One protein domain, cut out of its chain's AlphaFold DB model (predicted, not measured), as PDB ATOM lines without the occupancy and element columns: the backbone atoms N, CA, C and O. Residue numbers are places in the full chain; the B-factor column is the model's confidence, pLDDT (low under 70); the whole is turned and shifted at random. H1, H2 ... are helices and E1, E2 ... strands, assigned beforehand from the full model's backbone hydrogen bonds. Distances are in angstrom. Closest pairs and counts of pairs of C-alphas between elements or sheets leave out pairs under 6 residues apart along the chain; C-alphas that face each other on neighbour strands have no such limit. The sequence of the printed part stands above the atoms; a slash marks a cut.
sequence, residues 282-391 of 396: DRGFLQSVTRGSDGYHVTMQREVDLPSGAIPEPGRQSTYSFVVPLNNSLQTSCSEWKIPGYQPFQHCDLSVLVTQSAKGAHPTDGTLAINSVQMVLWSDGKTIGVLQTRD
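What this domain is: This is residues 282 to 391 of the 396 residues of an uncharacterized protein of Pseudonocardiales bacterium (UniProt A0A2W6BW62). A strongly twisted antiparallel sheet is rolled into a small, only partly closed barrel of E4, E2, E1, E5 and E6: E1 bends sharply near its start, and E4 and E6 come together near Val 324 and Ile 384. The E2-E3 hairpin extends the sheet to E3, the strand farthest from the mean of the C-alphas, while H1 packs on E1 and two long loops lead to and from that helix. The 110 printed residues hold six named strands and one named helix, in the order E1 E2 E3 E4 H1 E5 E6. The class is mostly strand, though under half of the residues are in named elements. The whole is compact, with a radius of gyration of the C-alphas of 13.6 A and spans of 36 by 33 by 23 A.

Where its parts are: E1, residues 282 to 291, begins at C-alpha 282 (13.834, 0.781, 141.380), bends by 89 degrees at residue 285 and measures 21.0 A. E2, residues 296 to 306, is the longest strand at 29.3 A. E3 is residues 309 to 312, 10.2 A, and E4 is residues 319 to 324, 16.0 A. H1, residues 350 to 358, measures 12.5 A and begins at C-alpha 350 (2.897, 4.065, 128.548). E5, residues 374 to 379, measures 16.7 A. E6, residues 384 to 390, measures 18.9 A and ends at C-alpha 390 (17.121, -2.597, 127.858).

How they stand to each other: The branched sheet includes the meander E1 E2 E3, each strand the antiparallel neighbour of the one before. E1 and E2 form a hairpin, with N 285 and O 301 within hydrogen-bond range at 2.7 A. On the other side of E1, beside residues 282 to 285, E5 is antiparallel to it, with N 375 and O 284 at 2.7 A. E2 has three neighbours: E1 on one side, E3 and E4 on the other. The pairing is staggered: E4 pairs with residues 296 to 301, N 296 and O 324 at 2.8 A, and E3 with residues 303 to 306, N 304 and O 311 at 2.8 A. E5 and E6 form a hairpin, with N 376 and O 387 at 2.7 A. The closest C-alphas of the edge strands E4 and E6, those of Val 324 and Ile 384, are 5.9 A apart. H1 is on the sheet at a height of 8.3 A, over E1 and E2, and runs across the strands, at 75 degrees to E1 on the local plane. The closest C-alphas of H1 and E1, those of Val 354 and Val 289, are 5.5 A apart. In H1 every O i to N i+4 pair is within hydrogen-bond range.

The domain as a whole: The two C-alphas farthest apart, those of Ser 293 and Ser 308, are 40.5 A apart. The printed part has no cut. The links E4 to H1, 25 residues, and H1 to E5, 15 residues, are long; in the first, residues 332 to 333 pair antiparallel with residues 347 to 348. The mean pLDDT of the printed part is 71.5, and 54 residues are under 70: 305 to 309, 314 to 317, 328 to 348, 360 to 372 and 381 to 391.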
ATOM      1  N   ASP A 282      13.920   2.231 141.356       77.69
ATOM      2  CA  ASP A 282      13.834   0.781 141.380       77.69
ATOM      3  C   ASP A 282      14.032   0.216 139.989       77.69
ATOM      4  O   ASP A 282      13.888   0.935 138.999       77.69
ATOM      5  N   ARG A 283      14.324  -1.073 139.900       80.38
ATOM      6  CA  ARG A 283      14.395  -1.773 138.624       80.38
ATOM      7  C   ARG A 283      13.647  -3.092 138.706       80.38
ATOM      8  O   ARG A 283      13.558  -3.705 139.763       80.38
ATOM      9  N   GLY A 284      13.095  -3.534 137.588       82.06
ATOM     10  CA  GLY A 284      12.464  -4.838 137.493       82.06
ATOM     11  C   GLY A 284      11.876  -5.107 136.124       82.06
ATOM     12  O   GLY A 284      12.015  -4.311 135.204       82.06
ATOM     13  N   PHE A 285      11.164  -6.215 136.009       81.81
ATOM     14  CA  PHE A 285      10.494  -6.645 134.795       81.81
ATOM     15  C   PHE A 285       9.010  -6.304 134.847       81.81
ATOM     16  O   PHE A 285       8.313  -6.657 135.804       81.81
ATOM     17  N   LEU A 286       8.507  -5.633 133.815       82.38
ATOM     18  CA  LEU A 286       7.096  -5.287 133.697       82.38
ATOM     19  C   LEU A 286       6.230  -6.551 133.677       82.38
ATOM     20  O   LEU A 286       6.390  -7.396 132.818       82.38
ATOM     21  N   GLN A 287       5.278  -6.679 134.594       84.62
ATOM     22  CA  GLN A 287       4.330  -7.801 134.628       84.62
ATOM     23  C   GLN A 287       3.003  -7.437 133.968       84.62
ATOM     24  O   GLN A 287       2.373  -8.256 133.306       84.62
ATOM     25  N   SER A 288       2.555  -6.198 134.156       84.75
ATOM     26  CA  SER A 288       1.337  -5.697 133.529       84.75
ATOM     27  C   SER A 288       1.332  -4.180 133.511       84.75
ATOM     28  O   SER A 288       1.794  -3.554 134.465       84.75
ATOM     29  N   VAL A 289       0.707  -3.593 132.499       86.00
ATOM     30  CA  VAL A 289       0.376  -2.171 132.483       86.00
ATOM     31  C   VAL A 289      -1.050  -1.994 131.985       86.00
ATOM     32  O   VAL A 289      -1.426  -2.512 130.938       86.00
ATOM     33  N   THR A 290      -1.866  -1.274 132.747       89.31
ATOM     34  CA  THR A 290      -3.248  -0.964 132.370       89.31
ATOM     35  C   THR A 290      -3.520   0.518 132.553       89.31
ATOM     36  O   THR A 290      -2.873   1.194 133.351       89.31
ATOM     37  N   ARG A 291      -4.461   1.059 131.780       89.88
ATOM     38  CA  ARG A 291      -4.865   2.460 131.898       89.88
ATOM     39  C   ARG A 291      -6.086   2.561 132.810       89.88
ATOM     40  O   ARG A 291      -7.124   1.985 132.497       89.88
ATOM     41  N   GLY A 292      -5.952   3.310 133.898       91.06
ATOM     42  CA  GLY A 292      -7.032   3.701 134.803       91.06
ATOM     43  C   GLY A 292      -7.435   5.167 134.622       91.06
ATOM     44  O   GLY A 292      -6.911   5.879 133.761       91.06
ATOM     45  N   SER A 293      -8.382   5.629 135.443       92.62
ATOM     46  CA  SER A 293      -8.828   7.032 135.466       92.62
ATOM     47  C   SER A 293      -7.829   7.978 136.143       92.62
ATOM     48  O   SER A 293      -7.812   9.169 135.852       92.62
ATOM     49  N   ASP A 294      -7.018   7.446 137.050       87.69
ATOM     50  CA  ASP A 294      -6.021   8.125 137.884       87.69
ATOM     51  C   ASP A 294      -4.592   8.041 137.319       87.69
ATOM     52  O   ASP A 294      -3.705   8.773 137.756       87.69
ATOM     53  N   GLY A 295      -4.357   7.190 136.320       89.69
ATOM     54  CA  GLY A 295      -3.033   6.993 135.743       89.69
ATOM     55  C   GLY A 295      -2.881   5.665 135.019       89.69
ATOM     56  O   GLY A 295      -3.847   4.960 134.729       89.69
ATOM     57  N   TYR A 296      -1.636   5.319 134.728       87.19
ATOM     58  CA  TYR A 296      -1.249   3.984 134.306       87.19
ATOM     59  C   TYR A 296      -0.930   3.145 135.539       87.19
ATOM     60  O   TYR A 296      -0.035   3.485 136.307       87.19
ATOM     61  N   HIS A 297      -1.652   2.046 135.709       88.88
ATOM     62  CA  HIS A 297      -1.411   1.050 136.744       88.88
ATOM     63  C   HIS A 297      -0.362   0.093 136.222       88.88
ATOM     64  O   HIS A 297      -0.627  -0.707 135.320       88.88
ATOM     65  N   VAL A 298       0.840   0.215 136.758       85.69
ATOM     66  CA  VAL A 298       1.996  -0.554 136.331       85.69
ATOM     67  C   VAL A 298       2.347  -1.522 137.445       85.69
ATOM     68  O   VAL A 298       2.480  -1.124 138.598       85.69
ATOM     69  N   THR A 299       2.496  -2.793 137.094       87.56
ATOM     70  CA  THR A 299       2.947  -3.838 138.009       87.56
ATOM     71  C   THR A 299       4.282  -4.359 137.523       87.56
ATOM     72  O   THR A 299       4.392  -4.757 136.366       87.56
ATOM     73  N   MET A 300       5.284  -4.378 138.392       85.75
ATOM     74  CA  MET A 300       6.632  -4.845 138.083       85.75
ATOM     75  C   MET A 300       7.053  -5.940 139.046       85.75
ATOM     76  O   MET A 300       6.735  -5.882 140.229       85.75
ATOM     77  N   GLN A 301       7.800  -6.914 138.538       85.75
ATOM     78  CA  GLN A 301       8.597  -7.822 139.342       85.75
ATOM     79  C   GLN A 301       9.983  -7.212 139.495       85.75
ATOM     80  O   GLN A 301      10.749  -7.169 138.539       85.75
ATOM     81  N   ARG A 302      10.284  -6.723 140.688       81.50
ATOM     82  CA  ARG A 302      11.555  -6.124 141.049       81.50
ATOM     83  C   ARG A 302      12.716  -7.068 140.766       81.50
ATOM     84  O   ARG A 302      12.614  -8.281 140.956       81.50
ATOM     85  N   GLU A 303      13.820  -6.494 140.324       79.38
ATOM     86  CA  GLU A 303      15.099  -7.176 140.236       79.38
ATOM     87  C   GLU A 303      16.061  -6.634 141.286       79.38
ATOM     88  O   GLU A 303      15.927  -5.523 141.803       79.38
ATOM     89  N   VAL A 304      17.055  -7.448 141.598       73.19
ATOM     90  CA  VAL A 304      18.161  -7.087 142.461       73.19
ATOM     91  C   VAL A 304      19.422  -7.152 141.618       73.19
ATOM     92  O   VAL A 304      19.786  -8.230 141.144       73.19
ATOM     93  N   ASP A 305      20.080  -6.009 141.408       68.00
ATOM     94  CA  ASP A 305      21.388  -6.002 140.752       68.00
ATOM     95  C   ASP A 305      22.426  -6.607 141.702       68.00
ATOM     96  O   ASP A 305      22.684  -6.089 142.791       68.00
ATOM     97  N   LEU A 306      23.034  -7.709 141.272       62.78
ATOM     98  CA  LEU A 306      24.182  -8.322 141.928       62.78
ATOM     99  C   LEU A 306      25.434  -8.130 141.062       62.78
ATOM    100  O   LEU A 306      25.316  -7.882 139.861       62.78
ATOM    101  N   PRO A 307      26.646  -8.316 141.613       58.06
ATOM    102  CA  PRO A 307      27.887  -8.280 140.822       58.06
ATOM    103  C   PRO A 307      27.906  -9.272 139.657       58.06
ATOM    104  O   PRO A 307      28.495  -9.010 138.611       58.06
ATOM    105  N   SER A 308      27.213 -10.398 139.825       59.97
ATOM    106  CA  SER A 308      27.015 -11.433 138.806       59.97
ATOM    107  C   SER A 308      25.971 -11.072 137.746       59.97
ATOM    108  O   SER A 308      25.813 -11.807 136.775       59.97
ATOM    109  N   GLY A 309      25.254  -9.962 137.920       65.31
ATOM    110  CA  GLY A 309      24.137  -9.534 137.087       65.31
ATOM    111  C   GLY A 309      22.839  -9.383 137.877       65.31
ATOM    112  O   GLY A 309      22.722  -9.827 139.020       65.31
ATOM    113  N   ALA A 310      21.857  -8.742 137.249       71.50
ATOM    114  CA  ALA A 310      20.514  -8.617 137.794       71.50
ATOM    115  C   ALA A 310      19.827  -9.982 137.893       71.50
ATOM    116  O   ALA A 310      19.825 -10.756 136.933       71.50
ATOM    117  N   ILE A 311      19.207 -10.254 139.037       70.56
ATOM    118  CA  ILE A 311      18.331 -11.412 139.222       70.56
ATOM    119  C   ILE A 311      16.942 -10.946 139.667       70.56
ATOM    120  O   ILE A 311      16.848  -9.950 140.385       70.56
ATOM    121  N   PRO A 312      15.852 -11.641 139.297       73.75
ATOM    122  CA  PRO A 312      14.540 -11.356 139.869       73.75
ATOM    123  C   PRO A 312      14.586 -11.468 141.396       73.75
ATOM    124  O   PRO A 312      15.170 -12.411 141.937       73.75
ATOM    125  N   GLU A 313      13.966 -10.520 142.097       74.62
ATOM    126  CA  GLU A 313      13.837 -10.598 143.549       74.62
ATOM    127  C   GLU A 313      13.027 -11.858 143.916       74.62
ATOM    128  O   GLU A 313      11.986 -12.125 143.303       74.62
ATOM    129  N   PRO A 314      13.492 -12.688 144.865       67.75
ATOM    130  CA  PRO A 314      12.782 -13.908 145.219       67.75
ATOM    131  C   PRO A 314      11.540 -13.628 146.082       67.75
ATOM    132  O   PRO A 314      11.557 -12.806 146.994       67.75
ATOM    133  N   GLY A 315      10.483 -14.418 145.868       67.19
ATOM    134  CA  GLY A 315       9.290 -14.448 146.723       67.19
ATOM    135  C   GLY A 315       8.145 -13.539 146.262       67.19
ATOM    136  O   GLY A 315       8.287 -12.724 145.367       67.19
ATOM    137  N   ARG A 316       6.959 -13.679 146.876       61.88
ATOM    138  CA  ARG A 316       5.748 -12.919 146.483       61.88
ATOM    139  C   ARG A 316       5.867 -11.406 146.684       61.88
ATOM    140  O   ARG A 316       5.098 -10.664 146.088       61.88
ATOM    141  N   GLN A 317       6.796 -10.972 147.533       66.19
ATOM    142  CA  GLN A 317       7.065  -9.558 147.781       66.19
ATOM    143  C   GLN A 317       7.845  -8.906 146.635       66.19
ATOM    144  O   GLN A 317       7.915  -7.693 146.592       66.19
ATOM    145  N   SER A 318       8.332  -9.671 145.653       74.56
ATOM    146  CA  SER A 318       9.035  -9.112 144.499       74.56
ATOM    147  C   SER A 318       8.150  -8.279 143.578       74.56
ATOM    148  O   SER A 318       8.664  -7.654 142.661       74.56
ATOM    149  N   THR A 319       6.823  -8.333 143.721       82.38
ATOM    150  CA  THR A 319       5.897  -7.703 142.775       82.38
ATOM    151  C   THR A 319       5.227  -6.479 143.384       82.38
ATOM    152  O   THR A 319       4.523  -6.591 144.384       82.38
ATOM    153  N   TYR A 320       5.396  -5.328 142.736       80.44
ATOM    154  CA  TYR A 320       4.870  -4.044 143.192       80.44
ATOM    155  C   TYR A 320       3.998  -3.408 142.122       80.44
ATOM    156  O   TYR A 320       4.341  -3.437 140.938       80.44
ATOM    157  N   SER A 321       2.894  -2.805 142.556       85.19
ATOM    158  CA  SER A 321       1.996  -2.034 141.702       85.19
ATOM    159  C   SER A 321       2.033  -0.562 142.095       85.19
ATOM    160  O   SER A 321       2.009  -0.226 143.277       85.19
ATOM    161  N   PHE A 322       2.072   0.318 141.104       83.62
ATOM    162  CA  PHE A 322       2.086   1.765 141.296       83.62
ATOM    163  C   PHE A 322       1.316   2.457 140.175       83.62
ATOM    164  O   PHE A 322       1.100   1.903 139.095       83.62
ATOM    165  N   VAL A 323       0.901   3.692 140.454       85.06
ATOM    166  CA  VAL A 323       0.161   4.523 139.508       85.06
ATOM    167  C   VAL A 323       1.096   5.591 138.965       85.06
ATOM    168  O   VAL A 323       1.580   6.436 139.714       85.06
ATOM    169  N   VAL A 324       1.346   5.561 137.657       82.56
ATOM    170  CA  VAL A 324       2.044   6.636 136.947       82.56
ATOM    171  C   VAL A 324       0.999   7.637 136.454       82.56
ATOM    172  O   VAL A 324       0.164   7.267 135.624       82.56
ATOM    173  N   PRO A 325       1.012   8.895 136.927       82.62
ATOM    174  CA  PRO A 325       0.073   9.914 136.469       82.62
ATOM    175  C   PRO A 325       0.082  10.069 134.942       82.62
ATOM    176  O   PRO A 325       1.140  10.039 134.317       82.62
ATOM    177  N   LEU A 326      -1.090  10.281 134.327       79.19
ATOM    178  CA  LEU A 326      -1.225  10.399 132.862       79.19
ATOM    179  C   LEU A 326      -0.388  11.539 132.257       79.19
ATOM    180  O   LEU A 326      -0.062  11.502 131.073       79.19
ATOM    181  N   ASN A 327      -0.084  12.564 133.055       74.44
ATOM    182  CA  ASN A 327       0.702  13.732 132.669       74.44
ATOM    183  C   ASN A 327       2.217  13.546 132.853       74.44
ATOM    184  O   ASN A 327       2.971  14.419 132.426       74.44
ATOM    185  N   ASN A 328       2.673  12.445 133.459       66.56
ATOM    186  CA  ASN A 328       4.098  12.159 133.565       66.56
ATOM    187  C   ASN A 328       4.580  11.464 132.292       66.56
ATOM    188  O   ASN A 328       4.079  10.412 131.894       66.56
ATOM    189  N   SER A 329       5.566  12.078 131.641       54.16
ATOM    190  CA  SER A 329       6.168  11.541 130.428       54.16
ATOM    191  C   SER A 329       7.065  10.355 130.762       54.16
ATOM    192  O   SER A 329       8.047  10.494 131.492       54.16
ATOM    193  N   LEU A 330       6.759   9.209 130.165       58.97
ATOM    194  CA  LEU A 330       7.705   8.113 130.018       58.97
ATOM    195  C   LEU A 330       8.745   8.524 128.964       58.97
ATOM    196  O   LEU A 330       8.385   8.987 127.883       58.97
ATOM    197  N   GLN A 331      10.030   8.391 129.286       57.91
ATOM    198  CA  GLN A 331      11.123   8.600 128.335       57.91
ATOM    199  C   GLN A 331      11.700   7.233 127.970       57.91
ATOM    200  O   GLN A 331      12.768   6.870 128.437       57.91
ATOM    201  N   THR A 332      10.995   6.441 127.166       58.03
ATOM    202  CA  THR A 332      11.617   5.283 126.500       58.03
ATOM    203  C   THR A 332      11.893   5.624 125.050       58.03
ATOM    204  O   THR A 332      11.195   6.460 124.476       58.03
ATOM    205  N   SER A 333      12.882   4.968 124.452       58.19
ATOM    206  CA  SER A 333      12.959   4.849 123.004       58.19
ATOM    207  C   SER A 333      12.200   3.584 122.575       58.19
ATOM    208  O   SER A 333      12.553   2.472 122.951       58.19
ATOM    209  N   CYS A 334      11.152   3.739 121.763       60.34
ATOM    210  CA  CYS A 334      10.388   2.642 121.152       60.34
ATOM    211  C   CYS A 334      11.259   1.682 120.335       60.34
ATOM    212  O   CYS A 334      10.835   0.582 119.986       60.34
ATOM    213  N   SER A 335      12.443   2.144 119.942       52.81
ATOM    214  CA  SER A 335      13.317   1.462 119.007       52.81
ATOM    215  C   SER A 335      13.931   0.181 119.538       52.81
ATOM    216  O   SER A 335      14.310  -0.663 118.732       52.81
ATOM    217  N   GLU A 336      13.995   0.010 120.859       58.84
ATOM    218  CA  GLU A 336      14.480  -1.241 121.446       58.84
ATOM    219  C   GLU A 336      13.506  -2.399 121.166       58.84
ATOM    220  O   GLU A 336      13.946  -3.463 120.741       58.84
ATOM    221  N   TRP A 337      12.194  -2.128 121.174       56.81
ATOM    222  CA  TRP A 337      11.139  -3.138 121.008       56.81
ATOM    223  C   TRP A 337      10.945  -3.646 119.578       56.81
ATOM    224  O   TRP A 337      10.097  -4.504 119.336       56.81
ATOM    225  N   LYS A 338      11.622  -3.049 118.587       62.47
ATOM    226  CA  LYS A 338      11.414  -3.355 117.156       62.47
ATOM    227  C   LYS A 338       9.926  -3.376 116.745       62.47
ATOM    228  O   LYS A 338       9.532  -4.154 115.873       62.47
ATOM    229  N   ILE A 339       9.084  -2.536 117.360       63.16
ATOM    230  CA  ILE A 339       7.651  -2.491 117.032       63.16
ATOM    231  C   ILE A 339       7.515  -2.005 115.581       63.16
ATOM    232  O   ILE A 339       8.008  -0.916 115.265       63.16
ATOM    233  N   PRO A 340       6.831  -2.754 114.693       62.47
ATOM    234  CA  PRO A 340       6.632  -2.330 113.313       62.47
ATOM    235  C   PRO A 340       6.028  -0.921 113.236       62.47
ATOM    236  O   PRO A 340       5.016  -0.642 113.878       62.47
ATOM    237  N   GLY A 341       6.654  -0.043 112.450       68.19
ATOM    238  CA  GLY A 341       6.213   1.343 112.253       68.19
ATOM    239  C   GLY A 341       6.845   2.382 113.186       68.19
ATOM    240  O   GLY A 341       6.598   3.569 112.986       68.19
ATOM    241  N   TYR A 342       7.680   1.979 114.149       64.44
ATOM    242  CA  TYR A 342       8.412   2.910 115.014       64.44
ATOM    243  C   TYR A 342       9.853   3.119 114.535       64.44
ATOM    244  O   TYR A 342      10.539   2.173 114.150       64.44
ATOM    245  N   GLN A 343      10.312   4.372 114.559       67.81
ATOM    246  CA  GLN A 343      11.672   4.748 114.158       67.81
ATOM    247  C   GLN A 343      12.664   4.643 115.334       67.81
ATOM    248  O   GLN A 343      12.262   4.814 116.492       67.81
ATOM    249  N   PRO A 344      13.969   4.425 115.062       62.78
ATOM    250  CA  PRO A 344      15.050   4.670 116.016       62.78
ATOM    251  C   PRO A 344      14.846   5.981 116.786       62.78
ATOM    252  O   PRO A 344      14.561   7.007 116.170       62.78
ATOM    253  N   PHE A 345      14.990   5.954 118.117       64.94
ATOM    254  CA  PHE A 345      14.875   7.130 119.000       64.94
ATOM    255  C   PHE A 345      13.480   7.761 119.119       64.94
ATOM    256  O   PHE A 345      13.330   8.790 119.777       64.94
ATOM    257  N   GLN A 346      12.443   7.162 118.530       69.69
ATOM    258  CA  GLN A 346      11.078   7.620 118.762       69.69
ATOM    259  C   GLN A 346      10.693   7.373 120.221       69.69
ATOM    260  O   GLN A 346      10.922   6.281 120.737       69.69
ATOM    261  N   HIS A 347      10.099   8.365 120.882       69.94
ATOM    262  CA  HIS A 347       9.621   8.195 122.250       69.94
ATOM    263  C   HIS A 347       8.258   7.502 122.282       69.94
ATOM    264  O   HIS A 347       7.334   7.927 121.587       69.94
ATOM    265  N   CYS A 348       8.137   6.448 123.089       69.50
ATOM    266  CA  CYS A 348       6.857   5.792 123.363       69.50
ATOM    267  C   CYS A 348       6.350   6.270 124.712       69.50
ATOM    268  O   CYS A 348       7.129   6.434 125.644       69.50
ATOM    269  N   ASP A 349       5.046   6.471 124.830       76.94
ATOM    270  CA  ASP A 349       4.413   6.637 126.132       76.94
ATOM    271  C   ASP A 349       3.961   5.273 126.690       76.94
ATOM    272  O   ASP A 349       4.024   4.234 126.021       76.94
ATOM    273  N   LEU A 350       3.471   5.267 127.933       77.75
ATOM    274  CA  LEU A 350       2.897   4.065 128.548       77.75
ATOM    275  C   LEU A 350       1.671   3.534 127.790       77.75
ATOM    276  O   LEU A 350       1.351   2.356 127.923       77.75
ATOM    277  N   SER A 351       0.990   4.348 126.973       80.00
ATOM    278  CA  SER A 351      -0.169   3.896 126.193       80.00
ATOM    279  C   SER A 351       0.226   2.902 125.102       80.00
ATOM    280  O   SER A 351      -0.514   1.949 124.831       80.00
ATOM    281  N   VAL A 352       1.429   3.055 124.533       77.88
ATOM    282  CA  VAL A 352       1.998   2.062 123.619       77.88
ATOM    283  C   VAL A 352       2.236   0.752 124.361       77.88
ATOM    284  O   VAL A 352       1.840  -0.295 123.852       77.88
ATOM    285  N   LEU A 353       2.781   0.798 125.583       75.69
ATOM    286  CA  LEU A 353       2.983  -0.407 126.395       75.69
ATOM    287  C   LEU A 353       1.658  -1.088 126.748       75.69
ATOM    288  O   LEU A 353       1.556  -2.303 126.614       75.69
ATOM    289  N   VAL A 354       0.617  -0.325 127.101       79.19
ATOM    290  CA  VAL A 354      -0.746  -0.858 127.295       79.19
ATOM    291  C   VAL A 354      -1.224  -1.569 126.030       79.19
ATOM    292  O   VAL A 354      -1.699  -2.703 126.085       79.19
ATOM    293  N   THR A 355      -1.053  -0.948 124.869       78.81
ATOM    294  CA  THR A 355      -1.514  -1.524 123.601       78.81
ATOM    295  C   THR A 355      -0.737  -2.787 123.229       78.81
ATOM    296  O   THR A 355      -1.335  -3.754 122.762       78.81
ATOM    297  N   GLN A 356       0.582  -2.811 123.439       73.75
ATOM    298  CA  GLN A 356       1.406  -3.998 123.188       73.75
ATOM    299  C   GLN A 356       1.113  -5.107 124.194       73.75
ATOM    300  O   GLN A 356       1.010  -6.268 123.804       73.75
ATOM    301  N   SER A 357       0.864  -4.751 125.456       70.94
ATOM    302  CA  SER A 357       0.510  -5.717 126.492       70.94
ATOM    303  C   SER A 357      -0.760  -6.501 126.162       70.94
ATOM    304  O   SER A 357      -0.834  -7.708 126.386       70.94
ATOM    305  N   ALA A 358      -1.733  -5.839 125.534       73.25
ATOM    306  CA  ALA A 358      -2.981  -6.456 125.107       73.25
ATOM    307  C   ALA A 358      -2.826  -7.395 123.895       73.25
ATOM    308  O   ALA A 358      -3.703  -8.224 123.657       73.25
ATOM    309  N   LYS A 359      -1.737  -7.288 123.118       71.69
ATOM    310  CA  LYS A 359      -1.512  -8.099 121.905       71.69
ATOM    311  C   LYS A 359      -0.972  -9.506 122.186       71.69
ATOM    312  O   LYS A 359      -0.950 -10.330 121.275       71.69
ATOM    313  N   GLY A 360      -0.590  -9.816 123.426       67.50
ATOM    314  CA  GLY A 360      -0.239 -11.178 123.831       67.50
ATOM    315  C   GLY A 360       1.255 -11.483 123.761       67.50
ATOM    316  O   GLY A 360       1.971 -11.154 124.693       67.50
ATOM    317  N   ALA A 361       1.724 -12.198 122.738       66.56
ATOM    318  CA  ALA A 361       3.140 -12.559 122.598       66.56
ATOM    319  C   ALA A 361       3.908 -11.505 121.784       66.56
ATOM    320  O   ALA A 361       3.339 -10.878 120.889       66.56
ATOM    321  N   HIS A 362       5.190 -11.304 122.093       62.62
ATOM    322  CA  HIS A 362       6.045 -10.345 121.406       62.62
ATOM    323  C   HIS A 362       6.182 -10.733 119.919       62.62
ATOM    324  O   HIS A 362       6.409 -11.908 119.608       62.62
ATOM    325  N   PRO A 363       6.032  -9.785 118.973       55.56
ATOM    326  CA  PRO A 363       5.946 -10.108 117.549       55.56
ATOM    327  C   PRO A 363       7.256 -10.635 116.946       55.56
ATOM    328  O   PRO A 363       7.208 -11.273 115.898       55.56
ATOM    329  N   THR A 364       8.417 -10.376 117.562       58.84
ATOM    330  CA  THR A 364       9.724 -10.766 116.994       58.84
ATOM    331  C   THR A 364      10.148 -12.192 117.351       58.84
ATOM    332  O   THR A 364      10.719 -12.883 116.515       58.84
ATOM    333  N   ASP A 365       9.886 -12.645 118.573       59.44
ATOM    334  CA  ASP A 365      10.421 -13.893 119.143       59.44
ATOM    335  C   ASP A 365       9.329 -14.792 119.754       59.44
ATOM    336  O   ASP A 365       9.593 -15.938 120.118       59.44
ATOM    337  N   GLY A 366       8.080 -14.318 119.831       59.44
ATOM    338  CA  GLY A 366       6.940 -15.101 120.304       59.44
ATOM    339  C   GLY A 366       6.951 -15.409 121.805       59.44
ATOM    340  O   GLY A 366       6.175 -16.268 122.235       59.44
ATOM    341  N   THR A 367       7.801 -14.735 122.588       60.56
ATOM    342  CA  THR A 367       7.808 -14.773 124.060       60.56
ATOM    343  C   THR A 367       6.624 -13.971 124.625       60.56
ATOM    344  O   THR A 367       5.936 -13.272 123.884       60.56
ATOM    345  N   LEU A 368       6.293 -14.100 125.918       55.81
ATOM    346  CA  LEU A 368       5.220 -13.292 126.528       55.81
ATOM    347  C   LEU A 368       5.581 -11.798 126.406       55.81
ATOM    348  O   LEU A 368       6.651 -11.417 126.864       55.81
ATOM    349  N   ALA A 369       4.711 -10.961 125.817       59.84
ATOM    350  CA  ALA A 369       5.082  -9.646 125.254       59.84
ATOM    351  C   ALA A 369       5.597  -8.573 126.226       59.84
ATOM    352  O   ALA A 369       5.836  -7.446 125.801       59.84
ATOM    353  N   ILE A 370       5.677  -8.855 127.523       62.88
ATOM    354  CA  ILE A 370       5.797  -7.811 128.544       62.88
ATOM    355  C   ILE A 370       6.709  -8.241 129.688       62.88
ATOM    356  O   ILE A 370       7.519  -7.444 130.145       62.88
ATOM    357  N   ASN A 371       6.615  -9.507 130.111       63.44
ATOM    358  CA  ASN A 371       7.268 -10.035 131.315       63.44
ATOM    359  C   ASN A 371       8.803 -10.023 131.259       63.44
ATOM    360  O   ASN A 371       9.445 -10.329 132.260       63.44
ATOM    361  N   SER A 372       9.385  -9.696 130.105       64.69
ATOM    362  CA  SER A 372      10.823  -9.550 129.874       64.69
ATOM    363  C   SER A 372      11.285  -8.096 129.768       64.69
ATOM    364  O   SER A 372      12.485  -7.850 129.693       64.69
ATOM    365  N   VAL A 373      10.367  -7.128 129.750       74.12
ATOM    366  CA  VAL A 373      10.704  -5.715 129.565       74.12
ATOM    367  C   VAL A 373      11.262  -5.187 130.871       74.12
ATOM    368  O   VAL A 373      10.526  -5.002 131.846       74.12
ATOM    369  N   GLN A 374      12.564  -4.925 130.883       77.00
ATOM    370  CA  GLN A 374      13.207  -4.303 132.023       77.00
ATOM    371  C   GLN A 374      12.835  -2.819 132.086       77.00
ATOM    372  O   GLN A 374      13.052  -2.037 131.157       77.00
ATOM    373  N   MET A 375      12.287  -2.426 133.222       78.94
ATOM    374  CA  MET A 375      11.906  -1.070 133.549       78.94
ATOM    375  C   MET A 375      12.699  -0.583 134.750       78.94
ATOM    376  O   MET A 375      12.907  -1.303 135.722       78.94
ATOM    377  N   VAL A 376      13.089   0.680 134.688       79.06
ATOM    378  CA  VAL A 376      13.565   1.465 135.811       79.06
ATOM    379  C   VAL A 376      12.474   2.441 136.198       79.06
ATOM    380  O   VAL A 376      12.013   3.250 135.394       79.06
ATOM    381  N   LEU A 377      12.080   2.369 137.455       78.44
ATOM    382  CA  LEU A 377      11.247   3.362 138.093       78.44
ATOM    383  C   LEU A 377      12.117   4.432 138.690       78.44
ATOM    384  O   LEU A 377      13.141   4.125 139.287       78.44
ATOM    385  N   TRP A 378      11.679   5.674 138.576       77.62
ATOM    386  CA  TRP A 378      12.286   6.783 139.282       77.62
ATOM    387  C   TRP A 378      11.203   7.612 139.955       77.62
ATOM    388  O   TRP A 378      10.179   7.914 139.345       77.62
ATOM    389  N   SER A 379      11.430   7.963 141.213       75.00
ATOM    390  CA  SER A 379      10.571   8.822 142.013       75.00
ATOM    391  C   SER A 379      11.418   9.917 142.648       75.00
ATOM    392  O   SER A 379      12.440   9.642 143.272       75.00
ATOM    393  N   ASP A 380      10.976  11.165 142.544       70.75
ATOM    394  CA  ASP A 380      11.491  12.269 143.364       70.75
ATOM    395  C   ASP A 380      10.528  12.658 144.495       70.75
ATOM    396  O   ASP A 380      10.681  13.711 145.116       70.75
ATOM    397  N   GLY A 381       9.520  11.818 144.755       65.38
ATOM    398  CA  GLY A 381       8.453  12.075 145.723       65.38
ATOM    399  C   GLY A 381       7.345  12.990 145.201       65.38
ATOM    400  O   GLY A 381       6.337  13.167 145.883       65.38
ATOM    401  N   LYS A 382       7.491  13.563 144.000       62.94
ATOM    402  CA  LYS A 382       6.468  14.392 143.338       62.94
ATOM    403  C   LYS A 382       6.047  13.827 141.989       62.94
ATOM    404  O   LYS A 382       4.899  13.978 141.580       62.94
ATOM    405  N   THR A 383       6.976  13.190 141.301       63.50
ATOM    406  CA  THR A 383       6.817  12.608 139.981       63.50
ATOM    407  C   THR A 383       7.297  11.169 140.016       63.50
ATOM    408  O   THR A 383       8.241  10.829 140.723       63.50
ATOM    409  N   ILE A 384       6.604  10.323 139.261       64.75
ATOM    410  CA  ILE A 384       7.030   8.958 138.978       64.75
ATOM    411  C   ILE A 384       7.325   8.923 137.489       64.75
ATOM    412  O   ILE A 384       6.431   9.164 136.672       64.75
ATOM    413  N   GLY A 385       8.585   8.678 137.165       65.19
ATOM    414  CA  GLY A 385       9.062   8.410 135.823       65.19
ATOM    415  C   GLY A 385       9.297   6.918 135.635       65.19
ATOM    416  O   GLY A 385       9.626   6.190 136.572       65.19
ATOM    417  N   VAL A 386       9.151   6.474 134.397       63.38
ATOM    418  CA  VAL A 386       9.590   5.154 133.963       63.38
ATOM    419  C   VAL A 386      10.616   5.370 132.863       63.38
ATOM    420  O   VAL A 386      10.352   6.072 131.885       63.38
ATOM    421  N   LEU A 387      11.781   4.766 133.034       65.19
ATOM    422  CA  LEU A 387      12.817   4.647 132.025       65.19
ATOM    423  C   LEU A 387      12.903   3.170 131.655       65.19
ATOM    424  O   LEU A 387      13.135   2.332 132.516       65.19
ATOM    425  N   GLN A 388      12.729   2.824 130.389       65.94
ATOM    426  CA  GLN A 388      13.114   1.491 129.938       65.94
ATOM    427  C   GLN A 388      14.613   1.491 129.678       65.94
ATOM    428  O   GLN A 388      15.125   2.428 129.068       65.94
ATOM    429  N   THR A 389      15.309   0.468 130.161       54.66
ATOM    430  CA  THR A 389      16.775   0.463 130.133       54.66
ATOM    431  C   THR A 389      17.395  -0.560 129.209       54.66
ATOM    432  O   THR A 389      18.576  -0.413 128.896       54.66
ATOM    433  N   ARG A 390      16.654  -1.600 128.817       56.19
ATOM    434  CA  ARG A 390      17.121  -2.597 127.858       56.19
ATOM    435  C   ARG A 390      16.032  -3.600 127.535       56.19
ATOM    436  O   ARG A 390      15.376  -4.119 128.435       56.19
ATOM    437  N   ASP A 391      15.996  -3.998 126.278       51.47
ATOM    438  CA  ASP A 391      15.573  -5.342 125.923       51.47
ATOM    439  C   ASP A 391      16.755  -6.307 126.110       51.47
ATOM    440  O   ASP A 391      17.616  -6.463 125.241       51.47
TER     441      ASP A 391